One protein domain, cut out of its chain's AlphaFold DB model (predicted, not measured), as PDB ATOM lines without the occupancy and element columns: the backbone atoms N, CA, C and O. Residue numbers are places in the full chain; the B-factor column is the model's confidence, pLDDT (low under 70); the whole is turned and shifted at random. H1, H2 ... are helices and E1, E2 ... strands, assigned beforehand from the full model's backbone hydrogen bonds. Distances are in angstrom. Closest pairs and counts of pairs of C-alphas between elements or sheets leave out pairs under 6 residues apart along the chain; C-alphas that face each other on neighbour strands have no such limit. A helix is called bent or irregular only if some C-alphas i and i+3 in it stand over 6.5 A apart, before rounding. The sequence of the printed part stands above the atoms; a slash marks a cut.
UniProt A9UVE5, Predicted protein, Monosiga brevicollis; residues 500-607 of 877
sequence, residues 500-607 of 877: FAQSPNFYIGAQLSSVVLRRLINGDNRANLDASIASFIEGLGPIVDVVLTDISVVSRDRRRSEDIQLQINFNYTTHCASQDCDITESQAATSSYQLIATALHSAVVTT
ATOM      1  N   PHE A 500     156.501 130.855 139.377       80.44
ATOM      2  CA  PHE A 500     156.592 130.181 140.669       80.44
ATOM      3  C   PHE A 500     155.184 130.101 141.253       80.44
ATOM      4  O   PHE A 500     154.512 131.124 141.372       80.44
ATOM      5  N   ALA A 501     154.750 128.899 141.610       85.50
ATOM      6  CA  ALA A 501     153.420 128.629 142.135       85.50
ATOM      7  C   ALA A 501     153.504 127.740 143.383       85.50
ATOM      8  O   ALA A 501     154.471 126.998 143.571       85.50
ATOM      9  N   GLN A 502     152.485 127.805 144.239       88.88
ATOM     10  CA  GLN A 502     152.359 126.941 145.414       88.88
ATOM     11  C   GLN A 502     151.239 125.922 145.189       88.88
ATOM     12  O   GLN A 502     150.169 126.250 144.678       88.88
ATOM     13  N   SER A 503     151.481 124.668 145.564       92.38
ATOM     14  CA  SER A 503     150.493 123.600 145.460       92.38
ATOM     15  C   SER A 503     149.323 123.829 146.430       92.38
ATOM     16  O   SER A 503     149.492 124.449 147.486       92.38
ATOM     17  N   PRO A 504     148.144 123.243 146.161       92.88
ATOM     18  CA  PRO A 504     147.116 123.096 147.177       92.88
ATOM     19  C   PRO A 504     147.561 122.030 148.193       92.88
ATOM     20  O   PRO A 504     148.587 121.362 148.022       92.88
ATOM     21  N   ASN A 505     146.784 121.845 149.260       93.50
ATOM     22  CA  ASN A 505     147.041 120.790 150.240       93.50
ATOM     23  C   ASN A 505     146.555 119.437 149.710       93.50
ATOM     24  O   ASN A 505     145.353 119.173 149.665       93.50
ATOM     25  N   PHE A 506     147.483 118.558 149.338       94.38
ATOM     26  CA  PHE A 506     147.145 117.203 148.916       94.38
ATOM     27  C   PHE A 506     147.092 116.258 150.118       94.38
ATOM     28  O   PHE A 506     148.091 116.076 150.811       94.38
ATOM     29  N   TYR A 507     145.943 115.613 150.332       94.19
ATOM     30  CA  TYR A 507     145.741 114.634 151.404       94.19
ATOM     31  C   TYR A 507     145.858 113.201 150.862       94.19
ATOM     32  O   TYR A 507     145.025 112.745 150.075       94.19
ATOM     33  N   ILE A 508     146.921 112.501 151.257       94.62
ATOM     34  CA  ILE A 508     147.427 111.280 150.613       94.62
ATOM     35  C   ILE A 508     147.633 110.158 151.649       94.62
ATOM     36  O   ILE A 508     147.808 110.403 152.841       94.62
ATOM     37  N   GLY A 509     147.632 108.897 151.204       90.50
ATOM     38  CA  GLY A 509     148.104 107.767 152.014       90.50
ATOM     39  C   GLY A 509     147.100 107.178 153.013       90.50
ATOM     40  O   GLY A 509     147.497 106.350 153.823       90.50
ATOM     41  N   ALA A 510     145.816 107.539 152.938       89.56
ATOM     42  CA  ALA A 510     144.738 107.059 153.821       89.56
ATOM     43  C   ALA A 510     144.594 105.522 153.927       89.56
ATOM     44  O   ALA A 510     143.977 105.011 154.855       89.56
ATOM     45  N   GLN A 511     145.122 104.790 152.946       86.00
ATOM     46  CA  GLN A 511     145.147 103.328 152.873       86.00
ATOM     47  C   GLN A 511     146.365 102.684 153.564       86.00
ATOM     48  O   GLN A 511     146.445 101.459 153.646       86.00
ATOM     49  N   LEU A 512     147.344 103.483 153.998       87.38
ATOM     50  CA  LEU A 512     148.547 103.029 154.693       87.38
ATOM     51  C   LEU A 512     148.344 103.127 156.206       87.38
ATOM     52  O   LEU A 512     147.616 103.985 156.698       87.38
ATOM     53  N   SER A 513     149.013 102.264 156.972       89.75
ATOM     54  CA  SER A 513     148.947 102.357 158.431       89.75
ATOM     55  C   SER A 513     149.633 103.634 158.928       89.75
ATOM     56  O   SER A 513     150.634 104.089 158.371       89.75
ATOM     57  N   SER A 514     149.142 104.189 160.035       88.00
ATOM     58  CA  SER A 514     149.725 105.385 160.661       88.00
ATOM     59  C   SER A 514     151.209 105.217 161.022       88.00
ATOM     60  O   SER A 514     151.964 106.184 160.956       88.00
ATOM     61  N   VAL A 515     151.645 103.989 161.323       86.56
ATOM     62  CA  VAL A 515     153.057 103.625 161.543       86.56
ATOM     63  C   VAL A 515     153.887 103.777 160.263       86.56
ATOM     64  O   VAL A 515     155.001 104.291 160.321       86.56
ATOM     65  N   VAL A 516     153.354 103.372 159.103       90.38
ATOM     66  CA  VAL A 516     154.007 103.559 157.793       90.38
ATOM     67  C   VAL A 516     154.089 105.045 157.446       90.38
ATOM     68  O   VAL A 516     155.172 105.520 157.117       90.38
ATOM     69  N   LEU A 517     152.996 105.802 157.598       93.31
ATOM     70  CA  LEU A 517     152.979 107.242 157.297       93.31
ATOM     71  C   LEU A 517     153.966 108.040 158.164       93.31
ATOM     72  O   LEU A 517     154.715 108.863 157.645       93.31
ATOM     73  N   ARG A 518     154.021 107.758 159.472       92.50
ATOM     74  CA  ARG A 518     154.978 108.385 160.402       92.50
ATOM     75  C   ARG A 518     156.429 108.052 160.065       92.50
ATOM     76  O   ARG A 518     157.278 108.934 160.144       92.50
ATOM     77  N   ARG A 519     156.706 106.809 159.653       89.75
ATOM     78  CA  ARG A 519     158.043 106.371 159.227       89.75
ATOM     79  C   ARG A 519     158.487 106.995 157.912       89.75
ATOM     80  O   ARG A 519     159.654 107.337 157.808       89.75
ATOM     81  N   LEU A 520     157.589 107.177 156.943       92.75
ATOM     82  CA  LEU A 520     157.912 107.824 155.666       92.75
ATOM     83  C   LEU A 520     158.415 109.266 155.843       92.75
ATOM     84  O   LEU A 520     159.295 109.687 155.098       92.75
ATOM     85  N   ILE A 521     157.902 109.997 156.840       93.31
ATOM     86  CA  ILE A 521     158.319 111.379 157.130       93.31
ATOM     87  C   ILE A 521     159.299 111.512 158.307       93.31
ATOM     88  O   ILE A 521     159.531 112.626 158.773       93.31
ATOM     89  N   ASN A 522     159.864 110.415 158.824       89.06
ATOM     90  CA  ASN A 522     160.884 110.508 159.872       89.06
ATOM     91  C   ASN A 522     162.223 111.014 159.304       89.06
ATOM     92  O   ASN A 522     162.453 110.934 158.097       89.06
ATOM     93  N   GLY A 523     163.126 111.496 160.165       83.19
ATOM     94  CA  GLY A 523     164.427 112.030 159.728       83.19
ATOM     95  C   GLY A 523     165.247 111.085 158.827       83.19
ATOM     96  O   GLY A 523     165.875 111.551 157.882       83.19
ATOM     97  N   ASP A 524     165.180 109.765 159.050       83.38
ATOM     98  CA  ASP A 524     165.909 108.762 158.248       83.38
ATOM     99  C   ASP A 524     165.371 108.616 156.810       83.38
ATOM    100  O   ASP A 524     166.094 108.197 155.903       83.38
ATOM    101  N   ASN A 525     164.081 108.896 156.602       89.56
ATOM    102  CA  ASN A 525     163.370 108.620 155.352       89.56
ATOM    103  C   ASN A 525     162.916 109.868 154.606       89.56
ATOM    104  O   ASN A 525     162.671 109.778 153.403       89.56
ATOM    105  N   ARG A 526     162.842 111.021 155.277       90.56
ATOM    106  CA  ARG A 526     162.274 112.250 154.722       90.56
ATOM    107  C   ARG A 526     162.916 112.639 153.387       90.56
ATOM    108  O   ARG A 526     162.196 112.800 152.412       90.56
ATOM    109  N   ALA A 527     164.247 112.631 153.297       88.44
ATOM    110  CA  ALA A 527     164.961 112.920 152.048       88.44
ATOM    111  C   ALA A 527     164.678 111.907 150.914       88.44
ATOM    112  O   ALA A 527     164.648 112.285 149.745       88.44
ATOM    113  N   ASN A 528     164.436 110.629 151.239       87.62
ATOM    114  CA  ASN A 528     164.056 109.612 150.249       87.62
ATOM    115  C   ASN A 528     162.617 109.827 149.752       87.62
ATOM    116  O   ASN A 528     162.347 109.639 148.568       87.62
ATOM    117  N   LEU A 529     161.709 110.228 150.649       93.25
ATOM    118  CA  LEU A 529     160.337 110.595 150.303       93.25
ATOM    119  C   LEU A 529     160.310 111.862 149.443       93.25
ATOM    120  O   LEU A 529     159.642 111.869 148.414       93.25
ATOM    121  N   ASP A 530     161.055 112.900 149.829       89.94
ATOM    122  CA  ASP A 530     161.092 114.173 149.109       89.94
ATOM    123  C   ASP A 530     161.620 113.972 147.676       89.94
ATOM    124  O   ASP A 530     160.948 114.336 146.711       89.94
ATOM    125  N   ALA A 531     162.748 113.266 147.514       85.69
ATOM    126  CA  ALA A 531     163.286 112.910 146.197       85.69
ATOM    127  C   ALA A 531     162.343 111.994 145.386       85.69
ATOM    128  O   ALA A 531     162.283 112.087 144.156       85.69
ATOM    129  N   SER A 532     161.578 111.115 146.047       86.75
ATOM    130  CA  SER A 532     160.560 110.301 145.374       86.75
ATOM    131  C   SER A 532     159.321 111.100 144.973       86.75
ATOM    132  O   SER A 532     158.650 110.697 144.031       86.75
ATOM    133  N   ILE A 533     158.974 112.180 145.673       89.69
ATOM    134  CA  ILE A 533     157.843 113.043 145.313       89.69
ATOM    135  C   ILE A 533     158.232 113.942 144.138       89.69
ATOM    136  O   ILE A 533     157.502 113.970 143.149       89.69
ATOM    137  N   ALA A 534     159.402 114.584 144.207       85.56
ATOM    138  CA  ALA A 534     159.971 115.396 143.133       85.56
ATOM    139  C   ALA A 534     159.999 114.622 141.798       85.56
ATOM    140  O   ALA A 534     159.249 114.942 140.873       85.56
ATOM    141  N   SER A 535     160.694 113.477 141.769       81.88
ATOM    142  CA  SER A 535     160.835 112.617 140.577       81.88
ATOM    143  C   SER A 535     159.550 111.925 140.077       81.88
ATOM    144  O   SER A 535     159.580 111.219 139.064       81.88
ATOM    145  N   PHE A 536     158.414 112.098 140.764       82.38
ATOM    146  CA  PHE A 536     157.087 111.678 140.293       82.38
ATOM    147  C   PHE A 536     156.221 112.842 139.784       82.38
ATOM    148  O   PHE A 536     155.218 112.568 139.124       82.38
ATOM    149  N   ILE A 537     156.562 114.100 140.089       85.31
ATOM    150  CA  ILE A 537     155.770 115.301 139.756       85.31
ATOM    151  C   ILE A 537     156.457 116.164 138.691       85.31
ATOM    152  O   ILE A 537     155.773 116.748 137.850       85.31
ATOM    153  N   GLU A 538     157.786 116.214 138.681       83.44
ATOM    154  CA  GLU A 538     158.579 116.863 137.631       83.44
ATOM    155  C   GLU A 538     158.186 116.326 136.243       83.44
ATOM    156  O   GLU A 538     158.031 115.121 136.026       83.44
ATOM    157  N   GLY A 539     157.944 117.233 135.292       73.50
ATOM    158  CA  GLY A 539     157.452 116.890 133.956       73.50
ATOM    159  C   GLY A 539     155.965 116.506 133.871       73.50
ATOM    160  O   GLY A 539     155.471 116.256 132.763       73.50
ATOM    161  N   LEU A 540     155.200 116.481 134.974       73.81
ATOM    162  CA  LEU A 540     153.745 116.306 134.907       73.81
ATOM    163  C   LEU A 540     153.053 117.596 134.449       73.81
ATOM    164  O   LEU A 540     152.740 118.495 135.226       73.81
ATOM    165  N   GLY A 541     152.747 117.647 133.152       76.56
ATOM    166  CA  GLY A 541     152.011 118.749 132.539       76.56
ATOM    167  C   GLY A 541     152.925 119.950 132.259       76.56
ATOM    168  O   GLY A 541     153.741 119.863 131.334       76.56
ATOM    169  N   PRO A 542     152.766 121.082 132.971       72.31
ATOM    170  CA  PRO A 542     153.632 122.248 132.824       72.31
ATOM    171  C   PRO A 542     154.733 122.349 133.899       72.31
ATOM    172  O   PRO A 542     155.571 123.240 133.779       72.31
ATOM    173  N   ILE A 543     154.742 121.471 134.914       79.88
ATOM    174  CA  ILE A 543     155.689 121.505 136.044       79.88
ATOM    175  C   ILE A 543     157.112 121.161 135.583       79.88
ATOM    176  O   ILE A 543     157.310 120.160 134.889       79.88
ATOM    177  N   VAL A 544     158.084 121.975 135.999       76.69
ATOM    178  CA  VAL A 544     159.509 121.856 135.643       76.69
ATOM    179  C   VAL A 544     160.335 121.351 136.828       76.69
ATOM    180  O   VAL A 544     160.961 120.305 136.707       76.69
ATOM    181  N   ASP A 545     160.285 122.053 137.962       80.25
ATOM    182  CA  ASP A 545     160.998 121.748 139.214       80.25
ATOM    183  C   ASP A 545     160.040 121.848 140.425       80.25
ATOM    184  O   ASP A 545     159.009 122.532 140.356       80.25
ATOM    185  N   VAL A 546     160.344 121.123 141.511       84.12
ATOM    186  CA  VAL A 546     159.474 120.916 142.683       84.12
ATOM    187  C   VAL A 546     160.253 121.087 143.994       84.12
ATOM    188  O   VAL A 546     160.944 120.186 144.468       84.12
ATOM    189  N   VAL A 547     160.038 122.223 144.661       85.31
ATOM    190  CA  VAL A 547     160.615 122.541 145.974       85.31
ATOM    191  C   VAL A 547     159.586 122.254 147.070       85.31
ATOM    192  O   VAL A 547     158.683 123.050 147.332       85.31
ATOM    193  N   LEU A 548     159.710 121.101 147.726       78.25
ATOM    194  CA  LEU A 548     158.809 120.678 148.806       78.25
ATOM    195  C   LEU A 548     158.876 121.617 150.020       78.25
ATOM    196  O   LEU A 548     159.954 121.917 150.529       78.25
ATOM    197  N   THR A 549     157.708 122.063 150.491       75.88
ATOM    198  CA  THR A 549     157.569 123.085 151.544       75.88
ATOM    199  C   THR A 549     157.083 122.501 152.866       75.88
ATOM    200  O   THR A 549     157.649 122.818 153.909       75.88
ATOM    201  N   ASP A 550     156.079 121.618 152.843       89.88
ATOM    202  CA  ASP A 550     155.650 120.846 154.014       89.88
ATOM    203  C   ASP A 550     155.219 119.425 153.633       89.88
ATOM    204  O   ASP A 550     154.570 119.190 152.615       89.88
ATOM    205  N   ILE A 551     155.543 118.476 154.512       92.06
ATOM    206  CA  ILE A 551     154.849 117.190 154.571       92.06
ATOM    207  C   ILE A 551     154.611 116.872 156.042       92.06
ATOM    208  O   ILE A 551     155.560 116.627 156.793       92.06
ATOM    209  N   SER A 552     153.341 116.818 156.428       92.94
ATOM    210  CA  SER A 552     152.905 116.636 157.808       92.94
ATOM    211  C   SER A 552     151.845 115.531 157.927       92.94
ATOM    212  O   SER A 552     151.038 115.292 157.029       92.94
ATOM    213  N   VAL A 553     151.859 114.794 159.045       90.94
ATOM    214  CA  VAL A 553     150.851 113.760 159.343       90.94
ATOM    215  C   VAL A 553     149.647 114.413 160.019       90.94
ATOM    216  O   VAL A 553     149.756 114.917 161.137       90.94
ATOM    217  N   VAL A 554     148.484 114.342 159.373       92.88
ATOM    218  CA  VAL A 554     147.223 114.923 159.851       92.88
ATOM    219  C   VAL A 554     146.164 113.852 160.112       92.88
ATOM    220  O   VAL A 554     146.148 112.793 159.487       92.88
ATOM    221  N   SER A 555     145.256 114.127 161.050       88.50
ATOM    222  CA  SER A 555     144.078 113.290 161.315       88.50
ATOM    223  C   SER A 555     142.830 113.989 160.788       88.50
ATOM    224  O   SER A 555     142.567 115.140 161.143       88.50
ATOM    225  N   ARG A 556     142.069 113.298 159.933       80.06
ATOM    226  CA  ARG A 556     140.922 113.875 159.213       80.06
ATOM    227  C   ARG A 556     139.682 114.043 160.096       80.06
ATOM    228  O   ARG A 556     138.913 114.977 159.894       80.06
ATOM    229  N   ASP A 557     139.506 113.174 161.091       80.31
ATOM    230  CA  ASP A 557     138.483 113.300 162.130       80.31
ATOM    231  C   ASP A 557     139.121 113.128 163.514       80.31
ATOM    232  O   ASP A 557     139.555 112.039 163.888       80.31
ATOM    233  N   ARG A 558     139.098 114.192 164.329       73.06
ATOM    234  CA  ARG A 558     139.587 114.175 165.724       73.06
ATOM    235  C   ARG A 558     138.881 113.139 166.616       73.06
ATOM    236  O   ARG A 558     139.350 112.889 167.723       73.06
ATOM    237  N   ARG A 559     137.754 112.564 166.182       74.44
ATOM    238  CA  ARG A 559     137.015 111.493 166.877       74.44
ATOM    239  C   ARG A 559     137.412 110.082 166.427       74.44
ATOM    240  O   ARG A 559     136.993 109.124 167.072       74.44
ATOM    241  N   ARG A 560     138.204 109.941 165.357       68.38
ATOM    242  CA  ARG A 560     138.668 108.664 164.796       68.38
ATOM    243  C   ARG A 560     140.177 108.707 164.576       68.38
ATOM    244  O   ARG A 560     140.657 109.087 163.514       68.38
ATOM    245  N   SER A 561     140.936 108.235 165.563       62.38
ATOM    246  CA  SER A 561     142.409 108.179 165.518       62.38
ATOM    247  C   SER A 561     142.995 107.220 164.466       62.38
ATOM    248  O   SER A 561     144.206 107.020 164.438       62.38
ATOM    249  N   GLU A 562     142.153 106.602 163.640       73.38
ATOM    250  CA  GLU A 562     142.523 105.684 162.557       73.38
ATOM    251  C   GLU A 562     142.523 106.390 161.185       73.38
ATOM    252  O   GLU A 562     143.312 106.017 160.320       73.38
ATOM    253  N   ASP A 563     141.730 107.456 161.002       82.38
ATOM    254  CA  ASP A 563     141.703 108.279 159.782       82.38
ATOM    255  C   ASP A 563     142.893 109.265 159.772       82.38
ATOM    256  O   ASP A 563     142.751 110.468 160.026       82.38
ATOM    257  N   ILE A 564     144.092 108.731 159.519       88.88
ATOM    258  CA  ILE A 564     145.369 109.459 159.453       88.88
ATOM    259  C   ILE A 564     145.881 109.493 158.005       88.88
ATOM    260  O   ILE A 564     145.822 108.495 157.291       88.88
ATOM    261  N   GLN A 565     146.360 110.658 157.564       94.75
ATOM    262  CA  GLN A 565     146.775 110.946 156.186       94.75
ATOM    263  C   GLN A 565     148.036 111.828 156.189       94.75
ATOM    264  O   GLN A 565     148.326 112.496 157.183       94.75
ATOM    265  N   LEU A 566     148.786 111.845 155.088       94.75
ATOM    266  CA  LEU A 566     149.814 112.860 154.842       94.75
ATOM    267  C   LEU A 566     149.174 114.063 154.157       94.75
ATOM    268  O   LEU A 566     148.545 113.902 153.114       94.75
ATOM    269  N   GLN A 567     149.357 115.248 154.731       95.88
ATOM    270  CA  GLN A 567     149.182 116.517 154.039       95.88
ATOM    271  C   GLN A 567     150.518 116.861 153.376       95.88
ATOM    272  O   GLN A 567     151.544 116.898 154.052       95.88
ATOM    273  N   ILE A 568     150.510 117.065 152.060       95.25
ATOM    274  CA  ILE A 568     151.689 117.441 151.272       95.25
ATOM    275  C   ILE A 568     151.440 118.809 150.637       95.25
ATOM    276  O   ILE A 568     150.396 119.026 150.012       95.25
ATOM    277  N   ASN A 569     152.416 119.703 150.783       94.31
ATOM    278  CA  ASN A 569     152.495 120.985 150.103       94.31
ATOM    279  C   ASN A 569     153.884 121.158 149.463       94.31
ATOM    280  O   ASN A 569     154.899 120.743 150.029       94.31
ATOM    281  N   PHE A 570     153.931 121.762 148.280       92.75
ATOM    282  CA  PHE A 570     155.175 122.080 147.586       92.75
ATOM    283  C   PHE A 570     155.046 123.378 146.796       92.75
ATOM    284  O   PHE A 570     153.989 123.687 146.253       92.75
ATOM    285  N   ASN A 571     156.146 124.111 146.680       90.88
ATOM    286  CA  ASN A 571     156.304 125.099 145.626       90.88
ATOM    287  C   ASN A 571     156.751 124.377 144.351       90.88
ATOM    288  O   ASN A 571     157.435 123.356 144.410       90.88
ATOM    289  N   TYR A 572     156.373 124.899 143.193       89.25
ATOM    290  CA  TYR A 572     156.809 124.373 141.907       89.25
ATOM    291  C   TYR A 572     157.028 125.497 140.900       89.25
ATOM    292  O   TYR A 572     156.404 126.559 140.975       89.25
ATOM    293  N   THR A 573     157.914 125.251 139.941       82.69
ATOM    294  CA  THR A 573     158.084 126.108 138.766       82.69
ATOM    295  C   THR A 573     157.300 125.525 137.593       82.69
ATOM    296  O   THR A 573     157.182 124.306 137.443       82.69
ATOM    297  N   THR A 574     156.689 126.383 136.776       81.75
ATOM    298  CA  THR A 574     155.754 125.940 135.732       81.75
ATOM    299  C   THR A 574     155.788 126.823 134.486       81.75
ATOM    300  O   THR A 574     155.867 128.045 134.581       81.75
ATOM    301  N   HIS A 575     155.712 126.192 133.311       72.06
ATOM    302  CA  HIS A 575     155.709 126.847 131.998       72.06
ATOM    303  C   HIS A 575     154.297 127.267 131.566       72.06
ATOM    304  O   HIS A 575     153.464 126.416 131.238       72.06
ATOM    305  N   CYS A 576     154.042 128.576 131.509       65.31
ATOM    306  CA  CYS A 576     152.689 129.126 131.441       65.31
ATOM    307  C   CYS A 576     152.508 130.155 130.313       65.31
ATOM    308  O   CYS A 576     153.174 131.185 130.279       65.31
ATOM    309  N   ALA A 577     151.555 129.900 129.409       54.44
ATOM    310  CA  ALA A 577     151.140 130.837 128.350       54.44
ATOM    311  C   ALA A 577     150.017 131.809 128.794       54.44
ATOM    312  O   ALA A 577     149.488 132.578 127.995       54.44
ATOM    313  N   SER A 578     149.614 131.749 130.065       63.59
ATOM    314  CA  SER A 578     148.574 132.579 130.682       63.59
ATOM    315  C   SER A 578     148.826 132.688 132.187       63.59
ATOM    316  O   SER A 578     149.425 131.787 132.769       63.59
ATOM    317  N   GLN A 579     148.346 133.764 132.820       58.66
ATOM    318  CA  GLN A 579     148.557 134.011 134.256       58.66
ATOM    319  C   GLN A 579     147.878 132.962 135.161       58.66
ATOM    320  O   GLN A 579     148.403 132.649 136.224       58.66
ATOM    321  N   ASP A 580     146.764 132.368 134.721       62.03
ATOM    322  CA  ASP A 580     146.023 131.343 135.472       62.03
ATOM    323  C   ASP A 580     146.706 129.962 135.392       62.03
ATOM    324  O   ASP A 580     146.268 129.072 134.659       62.03
ATOM    325  N   CYS A 581     147.811 129.793 136.123       68.62
ATOM    326  CA  CYS A 581     148.641 128.579 136.107       68.62
ATOM    327  C   CYS A 581     148.767 127.876 137.477       68.62
ATOM    328  O   CYS A 581     149.355 126.794 137.582       68.62
ATOM    329  N   ASP A 582     148.194 128.470 138.525       76.12
ATOM    330  CA  ASP A 582     148.155 127.896 139.869       76.12
ATOM    331  C   ASP A 582     147.182 126.711 139.937       76.12
ATOM    332  O   ASP A 582     146.011 126.804 139.541       76.12
ATOM    333  N   ILE A 583     147.644 125.592 140.504       75.81
ATOM    334  CA  ILE A 583     146.804 124.426 140.805       75.81
ATOM    335  C   ILE A 583     145.941 124.771 142.027       75.81
ATOM    336  O   ILE A 583     146.252 124.449 143.169       75.81
ATOM    337  N   THR A 584     144.836 125.464 141.796       76.50
ATOM    338  CA  THR A 584     143.916 125.876 142.864       76.50
ATOM    339  C   THR A 584     143.067 124.700 143.364       76.50
ATOM    340  O   THR A 584     142.699 123.812 142.599       76.50
ATOM    341  N   GLU A 585     142.703 124.674 144.652       71.75
ATOM    342  CA  GLU A 585     141.879 123.586 145.224       71.75
ATOM    343  C   GLU A 585     140.471 123.519 144.587       71.75
ATOM    344  O   GLU A 585     139.890 122.446 144.433       71.75
ATOM    345  N   SER A 586     139.964 124.649 144.082       70.69
ATOM    346  CA  SER A 586     138.765 124.728 143.233       70.69
ATOM    347  C   SER A 586     138.875 123.925 141.925       70.69
ATOM    348  O   SER A 586     137.852 123.553 141.348       70.69
ATOM    349  N   GLN A 587     140.088 123.584 141.476       67.88
ATOM    350  CA  GLN A 587     140.349 122.692 140.345       67.88
ATOM    351  C   GLN A 587     140.432 121.204 140.739       67.88
ATOM    352  O   GLN A 587     140.833 120.389 139.907       67.88
ATOM    353  N   ALA A 588     140.007 120.788 141.941       65.25
ATOM    354  CA  ALA A 588     140.019 119.376 142.357       65.25
ATOM    355  C   ALA A 588     139.244 118.417 141.419       65.25
ATOM    356  O   ALA A 588     139.520 117.216 141.390       65.25
ATOM    357  N   ALA A 589     138.303 118.936 140.621       61.53
ATOM    358  CA  ALA A 589     137.575 118.194 139.587       61.53
ATOM    359  C   ALA A 589     138.312 118.089 138.229       61.53
ATOM    360  O   ALA A 589     137.821 117.427 137.315       61.53
ATOM    361  N   THR A 590     139.468 118.741 138.066       73.19
ATOM    362  CA  THR A 590     140.266 118.704 136.829       73.19
ATOM    363  C   THR A 590     141.144 117.457 136.744       73.19
ATOM    364  O   THR A 590     141.565 116.883 137.750       73.19
ATOM    365  N   SER A 591     141.490 117.064 135.517       73.12
ATOM    366  CA  SER A 591     142.441 115.978 135.263       73.12
ATOM    367  C   SER A 591     143.838 116.259 135.827       73.12
ATOM    368  O   SER A 591     144.500 115.318 136.252       73.12
ATOM    369  N   SER A 592     144.279 117.522 135.869       74.69
ATOM    370  CA  SER A 592     145.604 117.913 136.372       74.69
ATOM    371  C   SER A 592     145.750 117.660 137.873       74.69
ATOM    372  O   SER A 592     146.690 116.984 138.287       74.69
ATOM    373  N   TYR A 593     144.786 118.116 138.685       84.56
ATOM    374  CA  TYR A 593     144.793 117.863 140.131       84.56
ATOM    375  C   TYR A 593     144.762 116.359 140.437       84.56
ATOM    376  O   TYR A 593     145.544 115.869 141.249       84.56
ATOM    377  N   GLN A 594     143.900 115.604 139.745       82.19
ATOM    378  CA  GLN A 594     143.777 114.155 139.941       82.19
ATOM    379  C   GLN A 594     145.038 113.391 139.499       82.19
ATOM    380  O   GLN A 594     145.426 112.418 140.150       82.19
ATOM    381  N   LEU A 595     145.718 113.840 138.438       80.19
ATOM    382  CA  LEU A 595     146.991 113.270 137.988       80.19
ATOM    383  C   LEU A 595     148.092 113.468 139.039       80.19
ATOM    384  O   LEU A 595     148.773 112.506 139.390       80.19
ATOM    385  N   ILE A 596     148.224 114.680 139.583       86.31
ATOM    386  CA  ILE A 596     149.233 115.013 140.598       86.31
ATOM    387  C   ILE A 596     148.927 114.308 141.926       86.31
ATOM    388  O   ILE A 596     149.820 113.698 142.508       86.31
ATOM    389  N   ALA A 597     147.662 114.262 142.357       88.44
ATOM    390  CA  ALA A 597     147.245 113.472 143.517       88.44
ATOM    391  C   ALA A 597     147.560 111.970 143.346       88.44
ATOM    392  O   ALA A 597     148.003 111.317 144.290       88.44
ATOM    393  N   THR A 598     147.399 111.421 142.136       83.88
ATOM    394  CA  THR A 598     147.763 110.027 141.816       83.88
ATOM    395  C   THR A 598     149.283 109.813 141.819       83.88
ATOM    396  O   THR A 598     149.758 108.771 142.277       83.88
ATOM    397  N   ALA A 599     150.059 110.791 141.350       82.88
ATOM    398  CA  ALA A 599     151.520 110.749 141.359       82.88
ATOM    399  C   ALA A 599     152.088 110.820 142.785       82.88
ATOM    400  O   ALA A 599     152.859 109.947 143.172       82.88
ATOM    401  N   LEU A 600     151.607 111.763 143.603       91.62
ATOM    402  CA  LEU A 600     151.887 111.859 145.041       91.62
ATOM    403  C   LEU A 600     151.546 110.564 145.781       91.62
ATOM    404  O   LEU A 600     152.353 110.053 146.552       91.62
ATOM    405  N   HIS A 601     150.363 110.000 145.524       89.44
ATOM    406  CA  HIS A 601     149.954 108.717 146.091       89.44
ATOM    407  C   HIS A 601     150.916 107.591 145.698       89.44
ATOM    408  O   HIS A 601     151.256 106.757 146.533       89.44
ATOM    409  N   SER A 602     151.390 107.586 144.452       83.19
ATOM    410  CA  SER A 602     152.370 106.610 143.975       83.19
ATOM    411  C   SER A 602     153.727 106.799 144.661       83.19
ATOM    412  O   SER A 602     154.266 105.828 145.185       83.19
ATOM    413  N   ALA A 603     154.246 108.026 144.754       86.50
ATOM    414  CA  ALA A 603     155.486 108.333 145.468       86.50
ATOM    415  C   ALA A 603     155.421 107.903 146.946       86.50
ATOM    416  O   ALA A 603     156.277 107.155 147.413       86.50
ATOM    417  N   VAL A 604     154.355 108.277 147.663       91.50
ATOM    418  CA  VAL A 604     154.130 107.914 149.075       91.50
ATOM    419  C   VAL A 604     154.038 106.397 149.281       91.50
ATOM    420  O   VAL A 604     154.608 105.876 150.235       91.50
ATOM    421  N   VAL A 605     153.345 105.667 148.401       85.62
ATOM    422  CA  VAL A 605     153.192 104.201 148.510       85.62
ATOM    423  C   VAL A 605     154.474 103.445 148.144       85.62
ATOM    424  O   VAL A 605     154.670 102.324 148.610       85.62
ATOM    425  N   THR A 606     155.335 104.026 147.305       81.62
ATOM    426  CA  THR A 606     156.477 103.317 146.693       81.62
ATOM    427  C   THR A 606     157.841 103.756 147.214       81.62
ATOM    428  O   THR A 606     158.823 103.042 147.003       81.62
ATOM    429  N   THR A 607     157.901 104.863 147.959       90.38
ATOM    430  CA  THR A 607     159.061 105.242 148.770       90.38
ATOM    431  C   THR A 607     159.396 104.096 149.718       90.38
ATOM    432  O   THR A 607     158.627 103.747 150.618       90.38
TER     433      THR A 607
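AT A GLANCE: This is residues 500 to 607 of the 877 residues of the protein "Predicted protein" of Monosiga brevicollis (UniProt A9UVE5). A long, bent hairpin of two strands, E3 and E4, makes a strongly twisted sheet, to which the short strands E1 and E2 add along the other side of E4. The helices H1 and H2 cover one face of this sheet, and H3 packs beside H2 and only grazes the sheet near E2. The printed part has 108 residues, with four named strands and three named helices in the order E1 E2 H1 H2 E3 E4 H3; its class is mixed, helices and strands. The sheet is branched, and its neighbour pairs are antiparallel. The whole is compact, with a radius of gyration of the C-alphas of 14.0 A and spans of 44 by 29 by 19 A.

IN THESE COORDINATES: Find C-alpha 500 at (156.592, 130.181, 140.669), where E1, residues 500 to 502, begins. E2 follows at residues 506 to 508, then H1 at residues 514 to 520. H2, residues 526 to 537, runs 16.6 A. Look next for E3, residues 543 to 555, which begins at (155.689, 121.505, 136.044), is 29.0 A long and bends by 67 degrees at residue 547. E4, residues 564 to 576, is 35.0 A long and bends by 60 degrees at residue 573. H3, residues 591 to 606, runs 22.1 A to C-alpha 606 at (156.477, 103.317, 146.693).

HOW THE PARTS SIT: Start with the hairpin E3 and E4, antiparallel at 163 degrees, where N 552 and O 567 are 3.0 A apart, within hydrogen-bond range. On the other side of E4 from E3, E1 pairs with residues 571 to 573, with N 501 and O 572 at 2.9 A, and E2 with residues 566 to 568, with N 508 and O 566 at 2.8 A. H1 and H2 are on the same face. H2 is over E3 and E4 at a height over the sheet of 9.2 A; its closest C-alphas to E3 are those of Ala 534 and Val 546, 5.6 A. H1, at a height of 9.3 A, is over E4 and, only just, over E3, on which 3 of its C-alphas fall. H2 and H3 touch, the closest C-alphas being those of Ile 533 and Ala 603, 5.3 A; they run opposite ways at a tilt of 35.0 degrees, only just steep. In H1 and H3 every O i to N i+4 pair is within hydrogen-bond range, in H2 7 of 8.

THE WHOLE: Look at Arg 559 and Ala 577 for the two C-alphas farthest apart, 45.4 A. The printed part has no cut. The link from E4 to H3, residues 577 to 590, is long. The mean pLDDT of the printed part is 83.2, and it is under 70 at residues 560 to 561, 576 to 581 and 587 to 589.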